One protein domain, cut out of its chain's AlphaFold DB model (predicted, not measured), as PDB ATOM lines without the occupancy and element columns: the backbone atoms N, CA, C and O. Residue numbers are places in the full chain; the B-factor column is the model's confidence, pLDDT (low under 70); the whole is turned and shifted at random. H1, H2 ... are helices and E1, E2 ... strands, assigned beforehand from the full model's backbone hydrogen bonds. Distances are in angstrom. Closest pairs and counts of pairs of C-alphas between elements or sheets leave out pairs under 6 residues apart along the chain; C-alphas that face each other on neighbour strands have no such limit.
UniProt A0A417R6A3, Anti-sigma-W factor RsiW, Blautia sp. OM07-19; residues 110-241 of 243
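This is residues 110 to 241 of the 243 residues of the protein "Anti-sigma-W factor RsiW" of Blautia sp. OM07-19 (UniProt A0A417R6A3). A twisted sheet of four strands, E3, E4, E6 and E7, makes the middle of the domain; the helices H4, H5 and H6 gather on one side of it, and a small sheet of three strands, E1, E2 and E5, stands with H3 on the other side. H2 sits out at one end, and H1 grazes both sheets. The printed part has 132 residues with six named helices and seven named strands, in the order H1 E1 E2 E3 E4 H2 E5 H3 E6 H4 H5 H6 E7. The larger sheet runs E3 E4 E6 E7 and is mixed; the smaller runs E1 E2 E5 and is antiparallel. The class is mixed, helices and strands, and the whole is compact, with a radius of gyration of the C-alphas of 15.2 A and spans of 43 by 32 by 24 A.

E3, residues 135 to 139, and E4, residues 145 to 152, form an antiparallel hairpin, with N 138 and O 147 2.8 A apart. E6, residues 199 to 202, is parallel to E4, with N 148 and O 201 2.8 A apart. E7, residues 236 to 240, is antiparallel to E6, with N 202 and O 236 2.8 A apart. H4, residues 208 to 212, and H6, residues 221 to 232, only graze this sheet; the closest C-alphas of H6 and E6 are those of Ala 232 and Tyr 201, 7.1 A apart. H5, residues 214 to 217, touches residues 223 to 228 of H6, the closest C-alphas being those of Tyr 217 and Ala 224, 5.1 A apart. E1, residues 119 to 121, and E2, residues 124 to 127, form another antiparallel hairpin, with N 119 and O 126 3.0 A apart. E5, residues 168 to 172, is antiparallel to E2, with N 170 and O 125 2.8 A apart. H1, residues 113 to 116, and H3, residues 173 to 181, only graze both sheets. H2, residues 154 to 159, is on neither sheet. Every O i to N i+4 pair is within hydrogen-bond range in H2, H3, H4 and H6; H1 and H5 are too short for such a pair.

H1 begins at C-alpha 113, (254.444, 287.112, 307.064). E4, the longest strand, begins at C-alpha 145, (256.782, 299.935, 294.821), and measures 23.3 A. E3 measures 13.6 A, H3 12.8 A and H6 16.1 A. E7 measures 11.3 A and ends at C-alpha 240, (261.217, 302.716, 302.556).

The two C-alphas farthest apart are those of Asn 165 and Asp 219, 45.8 A. The printed part has no cut. The link from H3 to E6, residues 182 to 198, is long. The mean pLDDT of the printed part is 91.7; residue 187 is under 70.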
ATOM      1  N   TYR A 110     250.718 280.290 299.045       95.69
ATOM      2  CA  TYR A 110     251.419 281.471 299.527       95.69
ATOM      3  C   TYR A 110     251.568 281.394 301.044       95.69
ATOM      4  O   TYR A 110     250.673 280.888 301.723       95.69
ATOM      5  N   ILE A 111     252.703 281.868 301.536       96.12
ATOM      6  CA  ILE A 111     253.090 281.855 302.945       96.12
ATOM      7  C   ILE A 111     252.827 283.259 303.495       96.12
ATOM      8  O   ILE A 111     253.080 284.236 302.793       96.12
ATOM      9  N   SER A 112     252.259 283.367 304.696       97.00
ATOM     10  CA  SER A 112     252.055 284.667 305.349       97.00
ATOM     11  C   SER A 112     253.333 285.199 305.987       97.00
ATOM     12  O   SER A 112     254.290 284.454 306.200       97.00
ATOM     13  N   TRP A 113     253.335 286.485 306.341       95.75
ATOM     14  CA  TRP A 113     254.444 287.112 307.064       95.75
ATOM     15  C   TRP A 113     254.788 286.344 308.346       95.75
ATOM     16  O   TRP A 113     255.948 286.010 308.591       95.75
ATOM     17  N   ASP A 114     253.754 286.010 309.122       95.00
ATOM     18  CA  ASP A 114     253.883 285.289 310.389       95.00
ATOM     19  C   ASP A 114     254.390 283.853 310.188       95.00
ATOM     20  O   ASP A 114     255.221 283.373 310.955       95.00
ATOM     21  N   GLU A 115     253.913 283.150 309.155       94.38
ATOM     22  CA  GLU A 115     254.369 281.789 308.840       94.38
ATOM     23  C   GLU A 115     255.802 281.768 308.298       94.38
ATOM     24  O   GLU A 115     256.527 280.792 308.504       94.38
ATOM     25  N   ALA A 116     256.212 282.835 307.609       93.94
ATOM     26  CA  ALA A 116     257.565 283.005 307.107       93.94
ATOM     27  C   ALA A 116     258.571 283.391 308.207       93.94
ATOM     28  O   ALA A 116     259.777 283.335 307.949       93.94
ATOM     29  N   ASP A 117     258.104 283.756 309.407       94.94
ATOM     30  CA  ASP A 117     258.928 284.178 310.549       94.94
ATOM     31  C   ASP A 117     259.990 285.208 310.128       94.94
ATOM     32  O   ASP A 117     261.202 285.004 310.264       94.94
ATOM     33  N   ILE A 118     259.523 286.282 309.483       93.62
ATOM     34  CA  ILE A 118     260.408 287.301 308.921       93.62
ATOM     35  C   ILE A 118     260.947 288.183 310.043       93.62
ATOM     36  O   ILE A 118     260.200 288.738 310.847       93.62
ATOM     37  N   SER A 119     262.268 288.350 310.067       92.88
ATOM     38  CA  SER A 119     262.957 289.209 311.025       92.88
ATOM     39  C   SER A 119     263.917 290.163 310.323       92.88
ATOM     40  O   SER A 119     264.597 289.799 309.365       92.88
ATOM     41  N   VAL A 120     263.977 291.400 310.814       91.50
ATOM     42  CA  VAL A 120     264.892 292.431 310.312       91.50
ATOM     43  C   VAL A 120     265.939 292.712 311.380       91.50
ATOM     44  O   VAL A 120     265.605 293.087 312.505       91.50
ATOM     45  N   LYS A 121     267.213 292.505 311.047       91.94
ATOM     46  CA  LYS A 121     268.350 292.733 311.950       91.94
ATOM     47  C   LYS A 121     269.606 293.069 311.159       91.94
ATOM     48  O   LYS A 121     269.807 292.550 310.067       91.94
ATOM     49  N   ASP A 122     270.435 293.951 311.709       90.81
ATOM     50  CA  ASP A 122     271.714 294.369 311.116       90.81
ATOM     51  C   ASP A 122     271.607 294.846 309.650       90.81
ATOM     52  O   ASP A 122     272.492 294.591 308.836       90.81
ATOM     53  N   GLY A 123     270.505 295.523 309.298       90.75
ATOM     54  CA  GLY A 123     270.260 296.008 307.932       90.75
ATOM     55  C   GLY A 123     269.913 294.906 306.926       90.75
ATOM     56  O   GLY A 123     269.984 295.128 305.721       90.75
ATOM     57  N   LYS A 124     269.551 293.711 307.397       94.62
ATOM     58  CA  LYS A 124     269.216 292.552 306.570       94.62
ATOM     59  C   LYS A 124     267.886 291.944 306.982       94.62
ATOM     60  O   LYS A 124     267.471 292.030 308.140       94.62
ATOM     61  N   VAL A 125     267.236 291.304 306.020       94.81
ATOM     62  CA  VAL A 125     265.957 290.614 306.193       94.81
ATOM     63  C   VAL A 125     266.211 289.115 306.178       94.81
ATOM     64  O   VAL A 125     266.845 288.605 305.255       94.81
ATOM     65  N   TYR A 126     265.702 288.408 307.180       95.00
ATOM     66  CA  TYR A 126     265.833 286.963 307.331       95.00
ATOM     67  C   TYR A 126     264.469 286.284 307.399       95.00
ATOM     68  O   TYR A 126     263.485 286.896 307.802       95.00
ATOM     69  N   SER A 127     264.427 285.002 307.042       95.00
ATOM     70  CA  SER A 127     263.256 284.136 307.189       95.00
ATOM     71  C   SER A 127     263.678 282.698 307.478       95.00
ATOM     72  O   SER A 127     264.707 282.218 306.990       95.00
ATOM     73  N   THR A 128     262.864 281.973 308.241       93.69
ATOM     74  CA  THR A 128     263.051 280.522 308.427       93.69
ATOM     75  C   THR A 128     262.712 279.721 307.164       93.69
ATOM     76  O   THR A 128     263.134 278.571 307.006       93.69
ATOM     77  N   VAL A 129     262.000 280.339 306.217       93.56
ATOM     78  CA  VAL A 129     261.673 279.768 304.912       93.56
ATOM     79  C   VAL A 129     262.835 279.969 303.947       93.56
ATOM     80  O   VAL A 129     263.339 281.074 303.759       93.56
ATOM     81  N   ASN A 130     263.233 278.892 303.273       92.38
ATOM     82  CA  ASN A 130     264.258 278.968 302.236       92.38
ATOM     83  C   ASN A 130     263.694 279.679 300.983       92.38
ATOM     84  O   ASN A 130     262.738 279.162 300.385       92.38
ATOM     85  N   PRO A 131     264.280 280.812 300.544       91.12
ATOM     86  CA  PRO A 131     263.740 281.612 299.442       91.12
ATOM     87  C   PRO A 131     263.896 280.964 298.060       91.12
ATOM     88  O   PRO A 131     263.200 281.353 297.115       91.12
ATOM     89  N   LEU A 132     264.785 279.976 297.907       89.88
ATOM     90  CA  LEU A 132     265.089 279.369 296.612       89.88
ATOM     91  C   LEU A 132     263.854 278.690 296.012       89.88
ATOM     92  O   LEU A 132     263.258 277.783 296.594       89.88
ATOM     93  N   GLY A 133     263.468 279.157 294.824       87.31
ATOM     94  CA  GLY A 133     262.281 278.685 294.111       87.31
ATOM     95  C   GLY A 133     260.943 279.114 294.726       87.31
ATOM     96  O   GLY A 133     259.910 278.691 294.214       87.31
ATOM     97  N   ARG A 134     260.948 279.930 295.791       92.88
ATOM     98  CA  ARG A 134     259.749 280.386 296.518       92.88
ATOM     99  C   ARG A 134     259.495 281.887 296.441       92.88
ATOM    100  O   ARG A 134     258.379 282.333 296.671       92.88
ATOM    101  N   MET A 135     260.531 282.665 296.149       92.31
ATOM    102  CA  MET A 135     260.466 284.122 296.082       92.31
ATOM    103  C   MET A 135     259.790 284.598 294.789       92.31
ATOM    104  O   MET A 135     260.189 284.218 293.686       92.31
ATOM    105  N   ARG A 136     258.769 285.447 294.936       93.19
ATOM    106  CA  ARG A 136     258.064 286.138 293.847       93.19
ATOM    107  C   ARG A 136     258.008 287.627 294.152       93.19
ATOM    108  O   ARG A 136     257.770 287.999 295.296       93.19
ATOM    109  N   SER A 137     258.172 288.464 293.138       92.94
ATOM    110  CA  SER A 137     257.964 289.905 293.260       92.94
ATOM    111  C   SER A 137     257.144 290.446 292.096       92.94
ATOM    112  O   SER A 137     257.157 289.899 290.991       92.94
ATOM    113  N   ILE A 138     256.402 291.511 292.375       95.19
ATOM    114  CA  ILE A 138     255.608 292.270 291.414       95.19
ATOM    115  C   ILE A 138     255.931 293.739 291.645       95.19
ATOM    116  O   ILE A 138     255.885 294.212 292.778       95.19
ATOM    117  N   LEU A 139     256.267 294.451 290.577       94.81
ATOM    118  CA  LEU A 139     256.411 295.901 290.622       94.81
ATOM    119  C   LEU A 139     255.048 296.556 290.445       94.81
ATOM    120  O   LEU A 139     254.200 296.040 289.711       94.81
ATOM    121  N   SER A 140     254.854 297.698 291.089       94.38
ATOM    122  CA  SER A 140     253.767 298.612 290.772       94.38
ATOM    123  C   SER A 140     253.842 299.098 289.324       94.38
ATOM    124  O   SER A 140     254.871 298.987 288.650       94.38
ATOM    125  N   VAL A 141     252.734 299.656 288.834       93.25
ATOM    126  CA  VAL A 141     252.636 300.181 287.462       93.25
ATOM    127  C   VAL A 141     253.619 301.335 287.241       93.25
ATOM    128  O   VAL A 141     254.219 301.441 286.171       93.25
ATOM    129  N   ASP A 142     253.816 302.178 288.256       91.50
ATOM    130  CA  ASP A 142     254.785 303.277 288.236       91.50
ATOM    131  C   ASP A 142     256.232 302.835 288.526       91.50
ATOM    132  O   ASP A 142     257.148 303.651 288.433       91.50
ATOM    133  N   GLN A 143     256.434 301.545 288.821       91.69
ATOM    134  CA  GLN A 143     257.704 300.905 289.169       91.69
ATOM    135  C   GLN A 143     258.381 301.455 290.430       91.69
ATOM    136  O   GLN A 143     259.570 301.220 290.620       91.69
ATOM    137  N   LYS A 144     257.652 302.148 291.307       92.75
ATOM    138  CA  LYS A 144     258.193 302.678 292.566       92.75
ATOM    139  C   LYS A 144     258.052 301.719 293.737       92.75
ATOM    140  O   LYS A 144     258.865 301.754 294.654       92.75
ATOM    141  N   ASN A 145     257.060 300.840 293.717       94.88
ATOM    142  CA  ASN A 145     256.782 299.935 294.821       94.88
ATOM    143  C   ASN A 145     256.995 298.488 294.393       94.88
ATOM    144  O   ASN A 145     256.513 298.039 293.352       94.88
ATOM    145  N   MET A 146     257.715 297.733 295.218       95.62
ATOM    146  CA  MET A 146     257.945 296.312 295.002       95.62
ATOM    147  C   MET A 146     257.166 295.488 296.023       95.62
ATOM    148  O   MET A 146     257.392 295.573 297.228       95.62
ATOM    149  N   PHE A 147     256.273 294.639 295.528       97.31
ATOM    150  CA  PHE A 147     255.470 293.720 296.322       97.31
ATOM    151  C   PHE A 147     256.059 292.320 296.244       97.31
ATOM    152  O   PHE A 147     256.043 291.682 295.192       97.31
ATOM    153  N   TYR A 148     256.572 291.830 297.361       95.31
ATOM    154  CA  TYR A 148     257.182 290.517 297.483       95.31
ATOM    155  C   TYR A 148     256.276 289.538 298.218       95.31
ATOM    156  O   TYR A 148     255.520 289.905 299.113       95.31
ATOM    157  N   MET A 149     256.377 288.269 297.851       96.06
ATOM    158  CA  MET A 149     255.654 287.178 298.486       96.06
ATOM    159  C   MET A 149     256.451 285.883 298.396       96.06
ATOM    160  O   MET A 149     257.206 285.648 297.445       96.06
ATOM    161  N   LEU A 150     256.243 285.023 299.389       96.00
ATOM    162  CA  LEU A 150     256.751 283.660 299.381       96.00
ATOM    163  C   LEU A 150     255.642 282.695 298.991       96.00
ATOM    164  O   LEU A 150     254.518 282.776 299.485       96.00
ATOM    165  N   SER A 151     255.982 281.743 298.136       95.19
ATOM    166  CA  SER A 151     255.098 280.653 297.775       95.19
ATOM    167  C   SER A 151     255.813 279.313 297.828       95.19
ATOM    168  O   SER A 151     256.999 279.194 297.539       95.19
ATOM    169  N   GLU A 152     255.092 278.263 298.198       93.75
ATOM    170  CA  GLU A 152     255.598 276.904 298.133       93.75
ATOM    171  C   GLU A 152     254.696 275.991 297.314       93.75
ATOM    172  O   GLU A 152     253.467 276.007 297.408       93.75
ATOM    173  N   THR A 153     255.342 275.143 296.524       93.25
ATOM    174  CA  THR A 153     254.739 273.951 295.945       93.25
ATOM    175  C   THR A 153     255.307 272.740 296.672       93.25
ATOM    176  O   THR A 153     256.334 272.812 297.357       93.25
ATOM    177  N   MET A 154     254.685 271.573 296.522       89.44
ATOM    178  CA  MET A 154     255.237 270.365 297.139       89.44
ATOM    179  C   MET A 154     256.611 269.998 296.558       89.44
ATOM    180  O   MET A 154     257.436 269.404 297.254       89.44
ATOM    181  N   TRP A 155     256.870 270.370 295.299       89.19
ATOM    182  CA  TRP A 155     258.184 270.210 294.687       89.19
ATOM    183  C   TRP A 155     259.235 271.106 295.355       89.19
ATOM    184  O   TRP A 155     260.250 270.576 295.807       89.19
ATOM    185  N   THR A 156     258.982 272.413 295.522       91.44
ATOM    186  CA  THR A 156     259.956 273.316 296.175       91.44
ATOM    187  C   THR A 156     260.166 272.957 297.641       91.44
ATOM    188  O   THR A 156     261.295 272.981 298.127       91.44
ATOM    189  N   ARG A 157     259.112 272.511 298.332       90.31
ATOM    190  CA  ARG A 157     259.198 271.966 299.693       90.31
ATOM    191  C   ARG A 157     260.115 270.757 299.815       90.31
ATOM    192  O   ARG A 157     260.798 270.620 300.827       90.31
ATOM    193  N   LYS A 158     260.124 269.888 298.807       89.88
ATOM    194  CA  LYS A 158     260.978 268.700 298.774       89.88
ATOM    195  C   LYS A 158     262.420 269.030 298.385       89.88
ATOM    196  O   LYS A 158     263.329 268.488 299.003       89.88
ATOM    197  N   GLU A 159     262.611 269.853 297.358       91.12
ATOM    198  CA  GLU A 159     263.938 270.165 296.809       91.12
ATOM    199  C   GLU A 159     264.725 271.121 297.719       91.12
ATOM    200  O   GLU A 159     265.921 270.941 297.930       91.12
ATOM    201  N   TYR A 160     264.031 272.090 298.320       90.31
ATOM    202  CA  TYR A 160     264.605 273.123 299.183       90.31
ATOM    203  C   TYR A 160     263.904 273.114 300.548       90.31
ATOM    204  O   TYR A 160     263.082 273.996 300.826       90.31
ATOM    205  N   PRO A 161     264.147 272.109 301.407       88.81
ATOM    206  CA  PRO A 161     263.506 272.041 302.715       88.81
ATOM    207  C   PRO A 161     263.855 273.274 303.561       88.81
ATOM    208  O   PRO A 161     264.974 273.779 303.510       88.81
ATOM    209  N   SER A 162     262.877 273.762 304.321       87.75
ATOM    210  CA  SER A 162     263.072 274.837 305.303       87.75
ATOM    211  C   SER A 162     263.294 274.224 306.687       87.75
ATOM    212  O   SER A 162     262.647 273.230 307.026       87.75
ATOM    213  N   ASP A 163     264.215 274.792 307.463       86.56
ATOM    214  CA  ASP A 163     264.517 274.386 308.838       86.56
ATOM    215  C   ASP A 163     264.193 275.565 309.763       86.56
ATOM    216  O   ASP A 163     264.797 276.624 309.596       86.56
ATOM    217  N   PRO A 164     263.294 275.400 310.750       83.56
ATOM    218  CA  PRO A 164     262.951 276.452 311.706       83.56
ATOM    219  C   PRO A 164     264.141 277.043 312.474       83.56
ATOM    220  O   PRO A 164     264.027 278.124 313.033       83.56
ATOM    221  N   ASN A 165     265.276 276.338 312.542       88.12
ATOM    222  CA  ASN A 165     266.485 276.810 313.225       88.12
ATOM    223  C   ASN A 165     267.491 277.476 312.278       88.12
ATOM    224  O   ASN A 165     268.575 277.862 312.715       88.12
ATOM    225  N   THR A 166     267.180 277.551 310.983       90.56
ATOM    226  CA  THR A 166     268.033 278.182 309.975       90.56
ATOM    227  C   THR A 166     267.433 279.517 309.574       90.56
ATOM    228  O   THR A 166     266.333 279.574 309.036       90.56
ATOM    229  N   GLU A 167     268.189 280.588 309.776       91.88
ATOM    230  CA  GLU A 167     267.838 281.909 309.271       91.88
ATOM    231  C   GLU A 167     268.412 282.070 307.863       91.88
ATOM    232  O   GLU A 167     269.628 282.122 307.667       91.88
ATOM    233  N   ASN A 168     267.531 282.126 306.871       93.31
ATOM    234  CA  ASN A 168     267.898 282.365 305.484       93.31
ATOM    235  C   ASN A 168     267.859 283.868 305.232       93.31
ATOM    236  O   ASN A 168     266.835 284.504 305.472       93.31
ATOM    237  N   GLU A 169     268.962 284.428 304.747       94.12
ATOM    238  CA  GLU A 169     268.996 285.817 304.293       94.12
ATOM    239  C   GLU A 169     268.101 285.952 303.055       94.12
ATOM    240  O   GLU A 169     268.298 285.252 302.060       94.12
ATOM    241  N   LEU A 170     267.094 286.818 303.146       92.38
ATOM    242  CA  LEU A 170     266.245 287.189 302.024       92.38
ATOM    243  C   LEU A 170     266.918 288.310 301.239       92.38
ATOM    244  O   LEU A 170     267.194 288.128 300.057       92.38
ATOM    245  N   TRP A 171     267.224 289.424 301.912       91.25
ATOM    246  CA  TRP A 171     267.817 290.609 301.290       91.25
ATOM    247  C   TRP A 171     268.720 291.386 302.239       91.25
ATOM    248  O   TRP A 171     268.556 291.349 303.463       91.25
ATOM    249  N   ASN A 172     269.604 292.172 301.639       92.94
ATOM    250  CA  ASN A 172     270.307 293.261 302.287       92.94
ATOM    251  C   ASN A 172     269.591 294.580 301.964       92.94
ATOM    252  O   ASN A 172     269.408 294.914 300.798       92.94
ATOM    253  N   LEU A 173     269.183 295.333 302.989       92.12
ATOM    254  CA  LEU A 173     268.443 296.586 302.808       92.12
ATOM    255  C   LEU A 173     269.279 297.658 302.098       92.12
ATOM    256  O   LEU A 173     268.724 298.521 301.421       92.12
ATOM    257  N   GLN A 174     270.610 297.575 302.197       91.25
ATOM    258  CA  GLN A 174     271.510 298.461 301.461       91.25
ATOM    259  C   GLN A 174     271.346 298.313 299.942       91.25
ATOM    260  O   GLN A 174     271.477 299.301 299.227       91.25
ATOM    261  N   ASP A 175     271.003 297.121 299.449       91.00
ATOM    262  CA  ASP A 175     270.833 296.880 298.014       91.00
ATOM    263  C   ASP A 175     269.621 297.656 297.463       91.00
ATOM    264  O   ASP A 175     269.637 298.097 296.311       91.00
ATOM    265  N   PHE A 176     268.583 297.865 298.287       91.12
ATOM    266  CA  PHE A 176     267.434 298.707 297.940       91.12
ATOM    267  C   PHE A 176     267.802 300.188 297.933       91.12
ATOM    268  O   PHE A 176     267.476 300.885 296.974       91.12
ATOM    269  N   GLN A 177     268.560 300.643 298.935       91.00
ATOM    270  CA  GLN A 177     269.076 302.013 298.968       91.00
ATOM    271  C   GLN A 177     269.939 302.315 297.736       91.00
ATOM    272  O   GLN A 177     269.736 303.320 297.059       91.00
ATOM    273  N   GLU A 178     270.868 301.419 297.398       89.31
ATOM    274  CA  GLU A 178     271.717 301.556 296.211       89.31
ATOM    275  C   GLU A 178     270.901 301.543 294.917       89.31
ATOM    276  O   GLU A 178     271.261 302.226 293.963       89.31
ATOM    277  N   ALA A 179     269.806 300.778 294.857       87.88
ATOM    278  CA  ALA A 179     268.914 300.761 293.704       87.88
ATOM    279  C   ALA A 179     268.098 302.049 293.554       87.88
ATOM    280  O   ALA A 179     267.906 302.520 292.432       87.88
ATOM    281  N   TYR A 180     267.661 302.639 294.663       89.88
ATOM    282  CA  TYR A 180     266.981 303.931 294.678       89.88
ATOM    283  C   TYR A 180     267.904 305.075 294.233       89.88
ATOM    284  O   TYR A 180     267.525 305.886 293.390       89.88
ATOM    285  N   GLU A 181     269.137 305.110 294.742       87.69
ATOM    286  CA  GLU A 181     270.122 306.156 294.427       87.69
ATOM    287  C   GLU A 181     270.737 306.023 293.022       87.69
ATOM    288  O   GLU A 181     271.396 306.950 292.536       87.69
ATOM    289  N   ARG A 182     270.529 304.883 292.353       85.25
ATOM    290  CA  ARG A 182     271.133 304.576 291.054       85.25
ATOM    291  C   ARG A 182     270.603 305.480 289.942       85.25
ATOM    292  O   ARG A 182     269.397 305.580 289.709       85.25
ATOM    293  N   GLY A 183     271.517 306.078 289.179       75.81
ATOM    294  CA  GLY A 183     271.170 306.869 287.999       75.81
ATOM    295  C   GLY A 183     270.558 306.017 286.877       75.81
ATOM    296  O   GLY A 183     270.992 304.895 286.631       75.81
ATOM    297  N   ALA A 184     269.586 306.573 286.147       70.12
ATOM    298  CA  ALA A 184     268.861 305.872 285.075       70.12
ATOM    299  C   ALA A 184     269.742 305.400 283.894       70.12
ATOM    300  O   ALA A 184     269.329 304.523 283.141       70.12
ATOM    301  N   ASP A 185     270.943 305.969 283.741       72.00
ATOM    302  CA  ASP A 185     271.879 305.669 282.651       72.00
ATOM    303  C   ASP A 185     272.964 304.639 283.034       72.00
ATOM    304  O   ASP A 185     273.841 304.325 282.223       72.00
ATOM    305  N   GLU A 186     272.951 304.118 284.266       74.50
ATOM    306  CA  GLU A 186     273.942 303.138 284.717       74.50
ATOM    307  C   GLU A 186     273.625 301.729 284.199       74.50
ATOM    308  O   GLU A 186     272.506 301.233 284.309       74.50
ATOM    309  N   SER A 187     274.630 301.053 283.631       68.19
ATOM    310  CA  SER A 187     274.467 299.687 283.129       68.19
ATOM    311  C   SER A 187     274.343 298.701 284.287       68.19
ATOM    312  O   SER A 187     275.310 298.497 285.026       68.19
ATOM    313  N   THR A 188     273.193 298.049 284.405       72.12
ATOM    314  CA  THR A 188     272.953 296.987 285.386       72.12
ATOM    315  C   THR A 188     273.046 295.604 284.750       72.12
ATOM    316  O   THR A 188     272.774 295.427 283.562       72.12
ATOM    317  N   ASP A 189     273.413 294.612 285.556       74.44
ATOM    318  CA  ASP A 189     273.228 293.206 285.195       74.44
ATOM    319  C   ASP A 189     271.755 292.798 285.382       74.44
ATOM    320  O   ASP A 189     271.018 293.446 286.129       74.44
ATOM    321  N   GLU A 190     271.330 291.699 284.753       71.00
ATOM    322  CA  GLU A 190     269.964 291.151 284.848       71.00
ATOM    323  C   GLU A 190     269.554 290.790 286.290       71.00
ATOM    324  O   GLU A 190     268.377 290.593 286.575       71.00
ATOM    325  N   THR A 191     270.523 290.706 287.205       75.12
ATOM    326  CA  THR A 191     270.334 290.379 288.624       75.12
ATOM    327  C   THR A 191     270.120 291.596 289.531       75.12
ATOM    328  O   THR A 191     269.841 291.427 290.717       75.12
ATOM    329  N   SER A 192     270.250 292.818 289.006       79.50
ATOM    330  CA  SER A 192     270.128 294.047 289.803       79.50
ATOM    331  C   SER A 192     268.665 294.431 290.032       79.50
ATOM    332  O   SER A 192     267.832 294.283 289.139       79.50
ATOM    333  N   PHE A 193     268.354 294.997 291.203       84.50
ATOM    334  CA  PHE A 193     267.037 295.592 291.438       84.50
ATOM    335  C   PHE A 193     266.764 296.747 290.459       84.50
ATOM    336  O   PHE A 193     267.708 297.474 290.118       84.50
ATOM    337  N   PRO A 194     265.499 296.951 290.039       84.81
ATOM    338  CA  PRO A 194     265.104 298.111 289.244       84.81
ATOM    339  C   PRO A 194     265.506 299.419 289.927       84.81
ATOM    340  O   PRO A 194     265.594 299.485 291.152       84.81
ATOM    341  N   THR A 195     265.774 300.456 289.140       86.44
ATOM    342  CA  THR A 195     266.112 301.771 289.689       86.44
ATOM    343  C   THR A 195     264.859 302.510 290.151       86.44
ATOM    344  O   THR A 195     263.789 302.344 289.568       86.44
ATOM    345  N   GLY A 196     264.989 303.337 291.191       86.62
ATOM    346  CA  GLY A 196     263.889 304.187 291.661       86.62
ATOM    347  C   GLY A 196     262.807 303.478 292.485       86.62
ATOM    348  O   GLY A 196     261.707 304.010 292.599       86.62
ATOM    349  N   ILE A 197     263.108 302.310 293.067       91.19
ATOM    350  CA  ILE A 197     262.232 301.690 294.072       91.19
ATOM    351  C   ILE A 197     262.207 302.577 295.320       91.19
ATOM    352  O   ILE A 197     263.247 302.822 295.921       91.19
ATOM    353  N   GLU A 198     261.025 303.041 295.703       94.56
ATOM    354  CA  GLU A 198     260.770 303.861 296.888       94.56
ATOM    355  C   GLU A 198     260.326 303.002 298.077       94.56
ATOM    356  O   GLU A 198     260.714 303.288 299.205       94.56
ATOM    357  N   HIS A 199     259.570 301.919 297.848       95.94
ATOM    358  CA  HIS A 199     259.102 301.049 298.932       95.94
ATOM    359  C   HIS A 199     259.141 299.565 298.566       95.94
ATOM    360  O   HIS A 199     258.888 299.160 297.427       95.94
ATOM    361  N   VAL A 200     259.394 298.730 299.573       95.81
ATOM    362  CA  VAL A 200     259.342 297.269 299.469       95.81
ATOM    363  C   VAL A 200     258.379 296.722 300.511       95.81
ATOM    364  O   VAL A 200     258.533 296.964 301.708       95.81
ATOM    365  N   TYR A 201     257.409 295.935 300.053       97.12
ATOM    366  CA  TYR A 201     256.357 295.351 300.878       97.12
ATOM    367  C   TYR A 201     256.366 293.827 300.821       97.12
ATOM    368  O   TYR A 201     256.676 293.233 299.788       97.12
ATOM    369  N   TYR A 202     255.931 293.189 301.904       97.31
ATOM    370  CA  TYR A 202     255.537 291.787 301.924       97.31
ATOM    371  C   TYR A 202     254.022 291.637 301.830       97.31
ATOM    372  O   TYR A 202     253.274 292.268 302.583       97.31
ATOM    373  N   VAL A 203     253.580 290.747 300.953       98.12
ATOM    374  CA  VAL A 203     252.173 290.490 300.669       98.12
ATOM    375  C   VAL A 203     251.722 289.188 301.319       98.12
ATOM    376  O   VAL A 203     252.218 288.111 300.991       98.12
ATOM    377  N   ASP A 204     250.709 289.283 302.177       97.88
ATOM    378  CA  ASP A 204     250.036 288.112 302.736       97.88
ATOM    379  C   ASP A 204     249.145 287.384 301.706       97.88
ATOM    380  O   ASP A 204     248.602 288.013 300.788       97.88
ATOM    381  N   PRO A 205     248.901 286.065 301.873       97.56
ATOM    382  CA  PRO A 205     248.172 285.224 300.919       97.56
ATOM    383  C   PRO A 205     246.805 285.755 300.467       97.56
ATOM    384  O   PRO A 205     246.379 285.493 299.340       97.56
ATOM    385  N   GLU A 206     246.098 286.485 301.331       97.00
ATOM    386  CA  GLU A 206     244.790 287.069 301.019       97.00
ATOM    387  C   GLU A 206     244.854 288.198 299.980       97.00
ATOM    388  O   GLU A 206     243.904 288.372 299.212       97.00
ATOM    389  N   ASN A 207     245.991 288.891 299.892       97.44
ATOM    390  CA  ASN A 207     246.194 290.063 299.039       97.44
ATOM    391  C   ASN A 207     246.914 289.731 297.721       97.44
ATOM    392  O   ASN A 207     246.845 290.507 296.772       97.44
ATOM    393  N   VAL A 208     247.509 288.539 297.599       96.12
ATOM    394  CA  VAL A 208     248.274 288.094 296.415       96.12
ATOM    395  C   VAL A 208     247.516 288.277 295.097       96.12
ATOM    396  O   VAL A 208     248.075 288.742 294.105       96.12
ATOM    397  N   LYS A 209     246.222 287.930 295.062       95.31
ATOM    398  CA  LYS A 209     245.408 288.090 293.844       95.31
ATOM    399  C   LYS A 209     245.255 289.552 293.433       95.31
ATOM    400  O   LYS A 209     245.232 289.832 292.241       95.31
ATOM    401  N   GLU A 210     245.114 290.449 294.407       95.56
ATOM    402  CA  GLU A 210     245.022 291.889 294.163       95.56
ATOM    403  C   GLU A 210     246.365 292.427 293.659       95.56
ATOM    404  O   GLU A 210     246.384 293.192 292.700       95.56
ATOM    405  N   THR A 211     247.486 291.935 294.198       95.50
ATOM    406  CA  THR A 211     248.833 292.291 293.726       95.50
ATOM    407  C   THR A 211     249.061 291.917 292.261       95.50
ATOM    408  O   THR A 211     249.525 292.745 291.483       95.50
ATOM    409  N   PHE A 212     248.687 290.702 291.840       95.06
ATOM    410  CA  PHE A 212     248.795 290.303 290.427       95.06
ATOM    411  C   PHE A 212     247.891 291.119 289.494       95.06
ATOM    412  O   PHE A 212     248.204 291.244 288.312       95.06
ATOM    413  N   ALA A 213     246.803 291.686 290.013       95.56
ATOM    414  CA  ALA A 213     245.858 292.489 289.244       95.56
ATOM    415  C   ALA A 213     246.259 293.972 289.125       95.56
ATOM    416  O   ALA A 213     245.562 294.721 288.446       95.56
ATOM    417  N   LEU A 214     247.359 294.429 289.744       94.31
ATOM    418  CA  LEU A 214     247.795 295.834 289.649       94.31
ATOM    419  C   LEU A 214     247.974 296.289 288.193       94.31
ATOM    420  O   LEU A 214     247.543 297.377 287.813       94.31
ATOM    421  N   TRP A 215     248.544 295.418 287.360       94.31
ATOM    422  CA  TRP A 215     248.800 295.695 285.948       94.31
ATOM    423  C   TRP A 215     247.541 295.684 285.073       94.31
ATOM    424  O   TRP A 215     247.581 296.211 283.961       94.31
ATOM    425  N   ASP A 216     246.404 295.187 285.575       96.38
ATOM    426  CA  ASP A 216     245.121 295.296 284.865       96.38
ATOM    427  C   ASP A 216     244.686 296.765 284.700       96.38
ATOM    428  O   ASP A 216     243.868 297.079 283.835       96.38
ATOM    429  N   TYR A 217     245.246 297.674 285.509       93.75
ATOM    430  CA  TYR A 217     244.959 299.109 285.494       93.75
ATOM    431  C   TYR A 217     246.056 299.950 284.827       93.75
ATOM    432  O   TYR A 217     246.037 301.170 284.966       93.75
ATOM    433  N   GLN A 218     246.995 299.349 284.085       94.06
ATOM    434  CA  GLN A 218     248.106 300.083 283.453       94.06
ATOM    435  C   GLN A 218     247.653 301.240 282.536       94.06
ATOM    436  O   GLN A 218     248.352 302.242 282.408       94.06
ATOM    437  N   ASP A 219     246.468 301.122 281.928       96.06
ATOM    438  CA  ASP A 219     245.880 302.140 281.046       96.06
ATOM    439  C   ASP A 219     245.061 303.207 281.819       96.06
ATOM    440  O   ASP A 219     244.582 304.179 281.232       96.06
ATOM    441  N   GLU A 220     244.893 303.042 283.137       95.62
ATOM    442  CA  GLU A 220     244.132 303.905 284.052       95.62
ATOM    443  C   GLU A 220     245.026 304.351 285.241       95.62
ATOM    444  O   GLU A 220     244.838 303.877 286.363       95.62
ATOM    445  N   PRO A 221     245.990 305.275 285.049       91.94
ATOM    446  CA  PRO A 221     247.052 305.548 286.029       91.94
ATOM    447  C   PRO A 221     246.546 306.019 287.401       91.94
ATOM    448  O   PRO A 221     247.043 305.558 288.422       91.94
ATOM    449  N   GLU A 222     245.517 306.873 287.452       93.75
ATOM    450  CA  GLU A 222     244.928 307.332 288.727       93.75
ATOM    451  C   GLU A 222     244.326 306.171 289.534       93.75
ATOM    452  O   GLU A 222     244.414 306.120 290.759       93.75
ATOM    453  N   LYS A 223     243.722 305.206 288.838       94.88
ATOM    454  CA  LYS A 223     243.103 304.031 289.450       94.88
ATOM    455  C   LYS A 223     244.145 302.997 289.854       94.88
ATOM    456  O   LYS A 223     243.978 302.375 290.899       94.88
ATOM    457  N   ALA A 224     245.195 302.826 289.048       93.25
ATOM    458  CA  ALA A 224     246.350 302.009 289.401       93.25
ATOM    459  C   ALA A 224     246.973 302.511 290.708       93.25
ATOM    460  O   ALA A 224     247.095 301.731 291.647       93.25
ATOM    461  N   GLN A 225     247.223 303.821 290.806       93.81
ATOM    462  CA  GLN A 225     247.752 304.449 292.016       93.81
ATOM    463  C   GLN A 225     246.825 304.238 293.222       93.81
ATOM    464  O   GLN A 225     247.274 303.803 294.278       93.81
ATOM    465  N   GLN A 226     245.515 304.466 293.074       96.12
ATOM    466  CA  GLN A 226     244.572 304.218 294.170       96.12
ATOM    467  C   GLN A 226     244.603 302.751 294.637       96.12
ATOM    468  O   GLN A 226     244.580 302.470 295.835       96.12
ATOM    469  N   LYS A 227     244.624 301.800 293.695       96.25
ATOM    470  CA  LYS A 227     244.651 300.361 293.995       96.25
ATOM    471  C   LYS A 227     245.934 299.943 294.692       96.25
ATOM    472  O   LYS A 227     245.907 299.097 295.581       96.25
ATOM    473  N   GLU A 228     247.033 300.549 294.293       95.38
ATOM    474  CA  GLU A 228     248.336 300.356 294.892       95.38
ATOM    475  C   GLU A 228     248.400 300.888 296.324       95.38
ATOM    476  O   GLU A 228     248.817 300.151 297.212       95.38
ATOM    477  N   GLU A 229     247.906 302.102 296.583       95.81
ATOM    478  CA  GLU A 229     247.815 302.670 297.936       95.81
ATOM    479  C   GLU A 229     246.923 301.810 298.852       95.81
ATOM    480  O   GLU A 229     247.282 301.515 299.996       95.81
ATOM    481  N   GLU A 230     245.775 301.347 298.339       96.69
ATOM    482  CA  GLU A 230     244.878 300.422 299.046       96.69
ATOM    483  C   GLU A 230     245.563 299.089 299.381       96.69
ATOM    484  O   GLU A 230     245.325 298.533 300.456       96.69
ATOM    485  N   LEU A 231     246.386 298.562 298.472       97.12
ATOM    486  CA  LEU A 231     247.126 297.317 298.665       97.12
ATOM    487  C   LEU A 231     248.289 297.495 299.648       97.12
ATOM    488  O   LEU A 231     248.433 296.686 300.563       97.12
ATOM    489  N   ALA A 232     249.091 298.550 299.492       96.62
ATOM    490  CA  ALA A 232     250.220 298.870 300.362       96.62
ATOM    491  C   ALA A 232     249.784 299.000 301.828       96.62
ATOM    492  O   ALA A 232     250.441 298.457 302.713       96.62
ATOM    493  N   ALA A 233     248.619 299.604 302.086       97.06
ATOM    494  CA  ALA A 233     248.046 299.722 303.430       97.06
ATOM    495  C   ALA A 233     247.693 298.374 304.098       97.06
ATOM    496  O   ALA A 233     247.514 298.327 305.316       97.06
ATOM    497  N   LYS A 234     247.563 297.289 303.322       96.94
ATOM    498  CA  LYS A 234     247.295 295.924 303.812       96.94
ATOM    499  C   LYS A 234     248.555 295.054 303.889       96.94
ATOM    500  O   LYS A 234     248.467 293.923 304.357       96.94
ATOM    501  N   CYS A 235     249.687 295.532 303.376       97.62
ATOM    502  CA  CYS A 235     250.936 294.778 303.300       97.62
ATOM    503  C   CYS A 235     251.895 295.173 304.430       97.62
ATOM    504  O   CYS A 235     251.759 296.234 305.040       97.62
ATOM    505  N   HIS A 236     252.901 294.337 304.690       96.94
ATOM    506  CA  HIS A 236     253.947 294.657 305.668       96.94
ATOM    507  C   HIS A 236     255.056 295.445 304.985       96.94
ATOM    508  O   HIS A 236     255.650 294.958 304.025       96.94
ATOM    509  N   LEU A 237     255.345 296.655 305.460       96.00
ATOM    510  CA  LEU A 237     256.468 297.447 304.960       96.00
ATOM    511  C   LEU A 237     257.790 296.822 305.430       96.00
ATOM    512  O   LEU A 237     258.010 296.664 306.629       96.00
ATOM    513  N   ILE A 238     258.657 296.462 304.484       94.12
ATOM    514  CA  ILE A 238     260.007 295.944 304.753       94.12
ATOM    515  C   ILE A 238     261.038 297.069 304.695       94.12
ATOM    516  O   ILE A 238     261.969 297.088 305.499       94.12
ATOM    517  N   TRP A 239     260.900 297.969 303.722       95.62
ATOM    518  CA  TRP A 239     261.856 299.042 303.475       95.62
ATOM    519  C   TRP A 239     261.182 300.237 302.801       95.62
ATOM    520  O   TRP A 239     260.283 300.046 301.979       95.62
ATOM    521  N   SER A 240     261.645 301.442 303.133       94.69
ATOM    522  CA  SER A 240     261.217 302.716 302.556       94.69
ATOM    523  C   SER A 240     262.435 303.604 302.298       94.69
ATOM    524  O   SER A 240     263.326 303.667 303.141       94.69
ATOM    525  N   ALA A 241     262.451 304.314 301.171       91.62
ATOM    526  CA  ALA A 241     263.482 305.298 300.831       91.62
ATOM    527  C   ALA A 241     263.412 306.575 301.693       91.62
ATOM    528  O   ALA A 241     264.371 307.348 301.730       91.62
TER     529      ALA A 241